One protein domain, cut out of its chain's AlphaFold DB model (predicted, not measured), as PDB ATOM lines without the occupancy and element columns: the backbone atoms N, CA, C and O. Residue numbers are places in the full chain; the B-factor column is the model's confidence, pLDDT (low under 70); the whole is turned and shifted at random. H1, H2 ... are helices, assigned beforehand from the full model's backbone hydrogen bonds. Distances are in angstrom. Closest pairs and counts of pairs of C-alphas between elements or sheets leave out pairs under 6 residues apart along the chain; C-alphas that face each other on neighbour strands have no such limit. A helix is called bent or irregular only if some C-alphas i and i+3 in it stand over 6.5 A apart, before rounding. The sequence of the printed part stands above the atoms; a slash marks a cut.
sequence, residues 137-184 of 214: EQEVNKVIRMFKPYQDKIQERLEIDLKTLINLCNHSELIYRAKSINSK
ATOM      1  N   GLU A 137      30.445   0.944 -43.433       48.47
ATOM      2  CA  GLU A 137      30.795   0.449 -44.761       48.47
ATOM      3  C   GLU A 137      30.219   1.276 -45.925       48.47
ATOM      4  O   GLU A 137      30.914   1.467 -46.914       48.47
ATOM      5  N   GLN A 138      28.995   1.803 -45.845       43.81
ATOM      6  CA  GLN A 138      28.396   2.679 -46.861       43.81
ATOM      7  C   GLN A 138      29.023   4.079 -46.876       43.81
ATOM      8  O   GLN A 138      29.303   4.591 -47.962       43.81
ATOM      9  N   GLU A 139      29.307   4.685 -45.719       56.81
ATOM     10  CA  GLU A 139      30.068   5.941 -45.681       56.81
ATOM     11  C   GLU A 139      31.500   5.743 -46.159       56.81
ATOM     12  O   GLU A 139      31.975   6.503 -47.003       56.81
ATOM     13  N   VAL A 140      32.160   4.674 -45.715       58.56
ATOM     14  CA  VAL A 140      33.492   4.289 -46.192       58.56
ATOM     15  C   VAL A 140      33.471   4.067 -47.705       58.56
ATOM     16  O   VAL A 140      34.311   4.618 -48.410       58.56
ATOM     17  N   ASN A 141      32.477   3.364 -48.249       55.97
ATOM     18  CA  ASN A 141      32.337   3.156 -49.693       55.97
ATOM     19  C   ASN A 141      32.054   4.457 -50.456       55.97
ATOM     20  O   ASN A 141      32.521   4.623 -51.588       55.97
ATOM     21  N   LYS A 142      31.324   5.399 -49.853       60.62
ATOM     22  CA  LYS A 142      31.085   6.734 -50.415       60.62
ATOM     23  C   LYS A 142      32.370   7.564 -50.443       60.62
ATOM     24  O   LYS A 142      32.674   8.146 -51.482       60.62
ATOM     25  N   VAL A 143      33.141   7.568 -49.355       64.12
ATOM     26  CA  VAL A 143      34.463   8.211 -49.269       64.12
ATOM     27  C   VAL A 143      35.408   7.593 -50.301       64.12
ATOM     28  O   VAL A 143      35.999   8.319 -51.098       64.12
ATOM     29  N   ILE A 144      35.469   6.261 -50.381       66.12
ATOM     30  CA  ILE A 144      36.263   5.543 -51.384       66.12
ATOM     31  C   ILE A 144      35.855   5.972 -52.794       66.12
ATOM     32  O   ILE A 144      36.719   6.355 -53.574       66.12
ATOM     33  N   ARG A 145      34.561   5.974 -53.135       61.38
ATOM     34  CA  ARG A 145      34.090   6.407 -54.464       61.38
ATOM     35  C   ARG A 145      34.439   7.858 -54.779       61.38
ATOM     36  O   ARG A 145      34.814   8.142 -55.912       61.38
ATOM     37  N   MET A 146      34.304   8.755 -53.807       61.78
ATOM     38  CA  MET A 146      34.530  10.187 -53.994       61.78
ATOM     39  C   MET A 146      36.014  10.515 -54.195       61.78
ATOM     40  O   MET A 146      36.347  11.362 -55.022       61.78
ATOM     41  N   PHE A 147      36.900   9.821 -53.477       68.69
ATOM     42  CA  PHE A 147      38.343  10.061 -53.522       68.69
ATOM     43  C   PHE A 147      39.108   9.124 -54.462       68.69
ATOM     44  O   PHE A 147      40.285   9.365 -54.721       68.69
ATOM     45  N   LYS A 148      38.451   8.107 -55.038       74.81
ATOM     46  CA  LYS A 148      39.041   7.203 -56.040       74.81
ATOM     47  C   LYS A 148      39.748   7.936 -57.192       74.81
ATOM     48  O   LYS A 148      40.859   7.531 -57.514       74.81
ATOM     49  N   PRO A 149      39.195   9.014 -57.786       75.88
ATOM     50  CA  PRO A 149      39.867   9.737 -58.872       75.88
ATOM     51  C   PRO A 149      41.128  10.502 -58.439       75.88
ATOM     52  O   PRO A 149      41.843  11.021 -59.288       75.88
ATOM     53  N   TYR A 150      41.378  10.620 -57.132       75.38
ATOM     54  CA  TYR A 150      42.441  11.445 -56.557       75.38
ATOM     55  C   TYR A 150      43.462  10.632 -55.752       75.38
ATOM     56  O   TYR A 150      44.276  11.230 -55.052       75.38
ATOM     57  N   GLN A 151      43.428   9.296 -55.828       73.25
ATOM     58  CA  GLN A 151      44.326   8.438 -55.049       73.25
ATOM     59  C   GLN A 151      45.802   8.772 -55.272       73.25
ATOM     60  O   GLN A 151      46.528   8.907 -54.292       73.25
ATOM     61  N   ASP A 152      46.208   9.007 -56.521       78.69
ATOM     62  CA  ASP A 152      47.602   9.309 -56.864       78.69
ATOM     63  C   ASP A 152      48.097  10.576 -56.152       78.69
ATOM     64  O   ASP A 152      49.176  10.589 -55.568       78.69
ATOM     65  N   LYS A 153      47.254  11.616 -56.081       75.56
ATOM     66  CA  LYS A 153      47.576  12.878 -55.392       75.56
ATOM     67  C   LYS A 153      47.612  12.742 -53.871       75.56
ATOM     68  O   LYS A 153      48.336  13.472 -53.199       75.56
ATOM     69  N   ILE A 154      46.786  11.858 -53.313       71.75
ATOM     70  CA  ILE A 154      46.766  11.578 -51.871       71.75
ATOM     71  C   ILE A 154      48.047  10.835 -51.486       71.75
ATOM     72  O   ILE A 154      48.698  11.214 -50.515       71.75
ATOM     73  N   GLN A 155      48.430   9.836 -52.281       78.38
ATOM     74  CA  GLN A 155      49.625   9.037 -52.053       78.38
ATOM     75  C   GLN A 155      50.911   9.849 -52.249       78.38
ATOM     76  O   GLN A 155      51.813   9.744 -51.429       78.38
ATOM     77  N   GLU A 156      50.973  10.711 -53.263       83.38
ATOM     78  CA  GLU A 156      52.115  11.605 -53.492       83.38
ATOM     79  C   GLU A 156      52.322  12.603 -52.340       83.38
ATOM     80  O   GLU A 156      53.450  12.952 -52.008       83.38
ATOM     81  N   ARG A 157      51.236  13.059 -51.703       80.31
ATOM     82  CA  ARG A 157      51.298  14.098 -50.664       80.31
ATOM     83  C   ARG A 157      51.460  13.562 -49.245       80.31
ATOM     84  O   ARG A 157      52.060  14.239 -48.414       80.31
ATOM     85  N   LEU A 158      50.833  12.432 -48.937       79.19
ATOM     86  CA  LEU A 158      50.790  11.873 -47.582       79.19
ATOM     87  C   LEU A 158      51.652  10.620 -47.434       79.19
ATOM     88  O   LEU A 158      51.745  10.111 -46.323       79.19
ATOM     89  N   GLU A 159      52.210  10.103 -48.534       85.19
ATOM     90  CA  GLU A 159      52.940   8.825 -48.601       85.19
ATOM     91  C   GLU A 159      52.124   7.621 -48.090       85.19
ATOM     92  O   GLU A 159      52.655   6.550 -47.805       85.19
ATOM     93  N   ILE A 160      50.802   7.784 -47.986       80.31
ATOM     94  CA  ILE A 160      49.869   6.811 -47.419       80.31
ATOM     95  C   ILE A 160      48.688   6.658 -48.374       80.31
ATOM     96  O   ILE A 160      48.131   7.639 -48.874       80.31
ATOM     97  N   ASP A 161      48.279   5.414 -48.617       79.50
ATOM     98  CA  ASP A 161      47.131   5.126 -49.467       79.50
ATOM     99  C   ASP A 161      45.788   5.421 -48.763       79.50
ATOM    100  O   ASP A 161      45.648   5.381 -47.536       79.50
ATOM    101  N   LEU A 162      44.753   5.690 -49.562       74.50
ATOM    102  CA  LEU A 162      43.416   6.039 -49.069       74.50
ATOM    103  C   LEU A 162      42.802   4.963 -48.150       74.50
ATOM    104  O   LEU A 162      42.054   5.296 -47.232       74.50
ATOM    105  N   LYS A 163      43.097   3.679 -48.376       76.56
ATOM    106  CA  LYS A 163      42.562   2.573 -47.569       76.56
ATOM    107  C   LYS A 163      43.210   2.562 -46.183       76.56
ATOM    108  O   LYS A 163      42.512   2.412 -45.181       76.56
ATOM    109  N   THR A 164      44.516   2.781 -46.121       78.81
ATOM    110  CA  THR A 164      45.283   2.908 -44.878       78.81
ATOM    111  C   THR A 164      44.838   4.135 -44.079       78.81
ATOM    112  O   THR A 164      44.632   4.032 -42.869       78.81
ATOM    113  N   LEU A 165      44.564   5.261 -44.745       77.19
ATOM    114  CA  LEU A 165      44.019   6.465 -44.108       77.19
ATOM    115  C   LEU A 165      42.644   6.214 -43.461       77.19
ATOM    116  O   LEU A 165      42.407   6.590 -42.314       77.19
ATOM    117  N   ILE A 166      41.749   5.527 -44.174       77.81
ATOM    118  CA  ILE A 166      40.424   5.157 -43.654       77.81
ATOM    119  C   ILE A 166      40.551   4.231 -42.436       77.81
ATOM    120  O   ILE A 166      39.831   4.402 -41.451       77.81
ATOM    121  N   ASN A 167      41.487   3.280 -42.461       77.75
ATOM    122  CA  ASN A 167      41.736   2.386 -41.329       77.75
ATOM    123  C   ASN A 167      42.230   3.134 -40.082       77.75
ATOM    124  O   ASN A 167      41.770   2.833 -38.979       77.75
ATOM    125  N   LEU A 168      43.107   4.129 -40.245       76.75
ATOM    126  CA  LEU A 168      43.579   4.973 -39.142       76.75
ATOM    127  C   LEU A 168      42.431   5.751 -38.489       76.75
ATOM    128  O   LEU A 168      42.295   5.731 -37.263       76.75
ATOM    129  N   CYS A 169      41.567   6.369 -39.298       73.25
ATOM    130  CA  CYS A 169      40.364   7.045 -38.807       73.25
ATOM    131  C   CYS A 169      39.422   6.075 -38.083       73.25
ATOM    132  O   CYS A 169      38.873   6.396 -37.030       73.25
ATOM    133  N   ASN A 170      39.266   4.859 -38.611       71.44
ATOM    134  CA  ASN A 170      38.381   3.884 -37.992       71.44
ATOM    135  C   ASN A 170      38.882   3.429 -36.614       71.44
ATOM    136  O   ASN A 170      38.080   3.213 -35.697       71.44
ATOM    137  N   HIS A 171      40.199   3.278 -36.481       76.94
ATOM    138  CA  HIS A 171      40.844   2.852 -35.247       76.94
ATOM    139  C   HIS A 171      40.810   3.944 -34.171       76.94
ATOM    140  O   HIS A 171      40.486   3.658 -33.017       76.94
ATOM    141  N   SER A 172      41.064   5.204 -34.537       70.06
ATOM    142  CA  SER A 172      41.011   6.324 -33.589       70.06
ATOM    143  C   SER A 172      39.610   6.513 -32.997       70.06
ATOM    144  O   SER A 172      39.461   6.735 -31.794       70.06
ATOM    145  N   GLU A 173      38.570   6.337 -33.806       67.06
ATOM    146  CA  GLU A 173      37.180   6.447 -33.369       67.06
ATOM    147  C   GLU A 173      36.776   5.343 -32.370       67.06
ATOM    148  O   GLU A 173      36.046   5.606 -31.410       67.06
ATOM    149  N   LEU A 174      37.295   4.118 -32.540       72.62
ATOM    150  CA  LEU A 174      37.097   3.024 -31.577       72.62
ATOM    151  C   LEU A 174      37.698   3.368 -30.208       72.62
ATOM    152  O   LEU A 174      37.047   3.175 -29.179       72.62
ATOM    153  N   ILE A 175      38.907   3.933 -30.202       75.25
ATOM    154  CA  ILE A 175      39.586   4.375 -28.978       75.25
ATOM    155  C   ILE A 175      38.784   5.492 -28.296       75.25
ATOM    156  O   ILE A 175      38.563   5.453 -27.082       75.25
ATOM    157  N   TYR A 176      38.291   6.464 -29.067       64.94
ATOM    158  CA  TYR A 176      37.467   7.557 -28.544       64.94
ATOM    159  C   TYR A 176      36.157   7.069 -27.924       64.94
ATOM    160  O   TYR A 176      35.790   7.518 -26.834       64.94
ATOM    161  N   ARG A 177      35.464   6.123 -28.572       63.97
ATOM    162  CA  ARG A 177      34.251   5.509 -28.013       63.97
ATOM    163  C   ARG A 177      34.534   4.807 -26.694       63.97
ATOM    164  O   ARG A 177      33.826   5.066 -25.724       63.97
ATOM    165  N   ALA A 178      35.574   3.979 -26.637       74.44
ATOM    166  CA  ALA A 178      35.951   3.276 -25.413       74.44
ATOM    167  C   ALA A 178      36.228   4.258 -24.262       74.44
ATOM    168  O   ALA A 178      35.717   4.092 -23.153       74.44
ATOM    169  N   LYS A 179      36.956   5.344 -24.546       70.12
ATOM    170  CA  LYS A 179      37.247   6.389 -23.558       70.12
ATOM    171  C   LYS A 179      35.986   7.136 -23.105       70.12
ATOM    172  O   LYS A 179      35.836   7.384 -21.913       70.12
ATOM    173  N   SER A 180      35.066   7.446 -24.022       60.00
ATOM    174  CA  SER A 180      33.800   8.113 -23.687       60.00
ATOM    175  C   SER A 180      32.840   7.224 -22.896       60.00
ATOM    176  O   SER A 180      32.049   7.757 -22.121       60.00
ATOM    177  N   ILE A 181      32.841   5.909 -23.119       68.94
ATOM    178  CA  ILE A 181      32.019   4.971 -22.344       68.94
ATOM    179  C   ILE A 181      32.566   4.897 -20.920       68.94
ATOM    180  O   ILE A 181      31.819   5.107 -19.968       68.94
ATOM    181  N   ASN A 182      33.880   4.717 -20.775       72.88
ATOM    182  CA  ASN A 182      34.533   4.708 -19.466       72.88
ATOM    183  C   ASN A 182      34.349   6.025 -18.707       72.88
ATOM    184  O   ASN A 182      34.184   6.007 -17.495       72.88
ATOM    185  N   SER A 183      34.339   7.168 -19.396       66.12
ATOM    186  CA  SER A 183      34.125   8.456 -18.737       66.12
ATOM    187  C   SER A 183      32.673   8.705 -18.337       66.12
ATOM    188  O   SER A 183      32.434   9.642 -17.594       66.12
ATOM    189  N   LYS A 184      31.698   7.955 -18.865       65.25
ATOM    190  CA  LYS A 184      30.258   8.141 -18.596       65.25
ATOM    191  C   LYS A 184      29.653   6.996 -17.788       65.25
ATOM    192  O   LYS A 184      28.490   7.078 -17.410       65.25
TER     193      LYS A 184
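Overview. This is residues 137 to 184 of the 214 residues of an uncharacterized protein of Lutibacter sp. B1 (UniProt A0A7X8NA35). Picture a long helix, H1, kinked into an L, with a second helix, H2, starting in the crook of the L and running out as a straight arm; residues 171 to 184, of which 171 to 182 belong to H2, stick out free. The printed part has 48 residues with two named helices, H1 then H2, and no named strand; the class is all helix. It is loose, with a radius of gyration of the C-alphas of 13.7 A, and flat, spanning 42 by 23 by 10 A.

Arrangement. Look first at H1, residues 137 to 158, which has a kink of 90 degrees near residue 150 and is irregular: C-alphas 149 and 152 are 8.0 A apart. H2, residues 162 to 182, touches H1 with residues 162 to 166 alone; the closest C-alphas, of Gln 151 and Leu 162, are 6.5 A apart. Their lines stand at a steep tilt of 57 degrees, opposite ways, H1's line being a rough one. Every O i to N i+4 pair is within hydrogen-bond range in H2, and 14 of 18 in H1.

Along the chain. Find C-alpha 137 at (30.795, 0.449, -44.761); H1 runs 23.2 A to C-alpha 158. H2 runs 30.9 A from C-alpha 162 to C-alpha 182 at (34.533, 4.708, -19.466).

Size, cuts and confidence. The farthest C-alphas, Asp 152 and Lys 184, are 42.0 A apart. The printed part has no cut, and the link is tight. Look for pLDDT under 70 at 18 residues, among them 137 to 147.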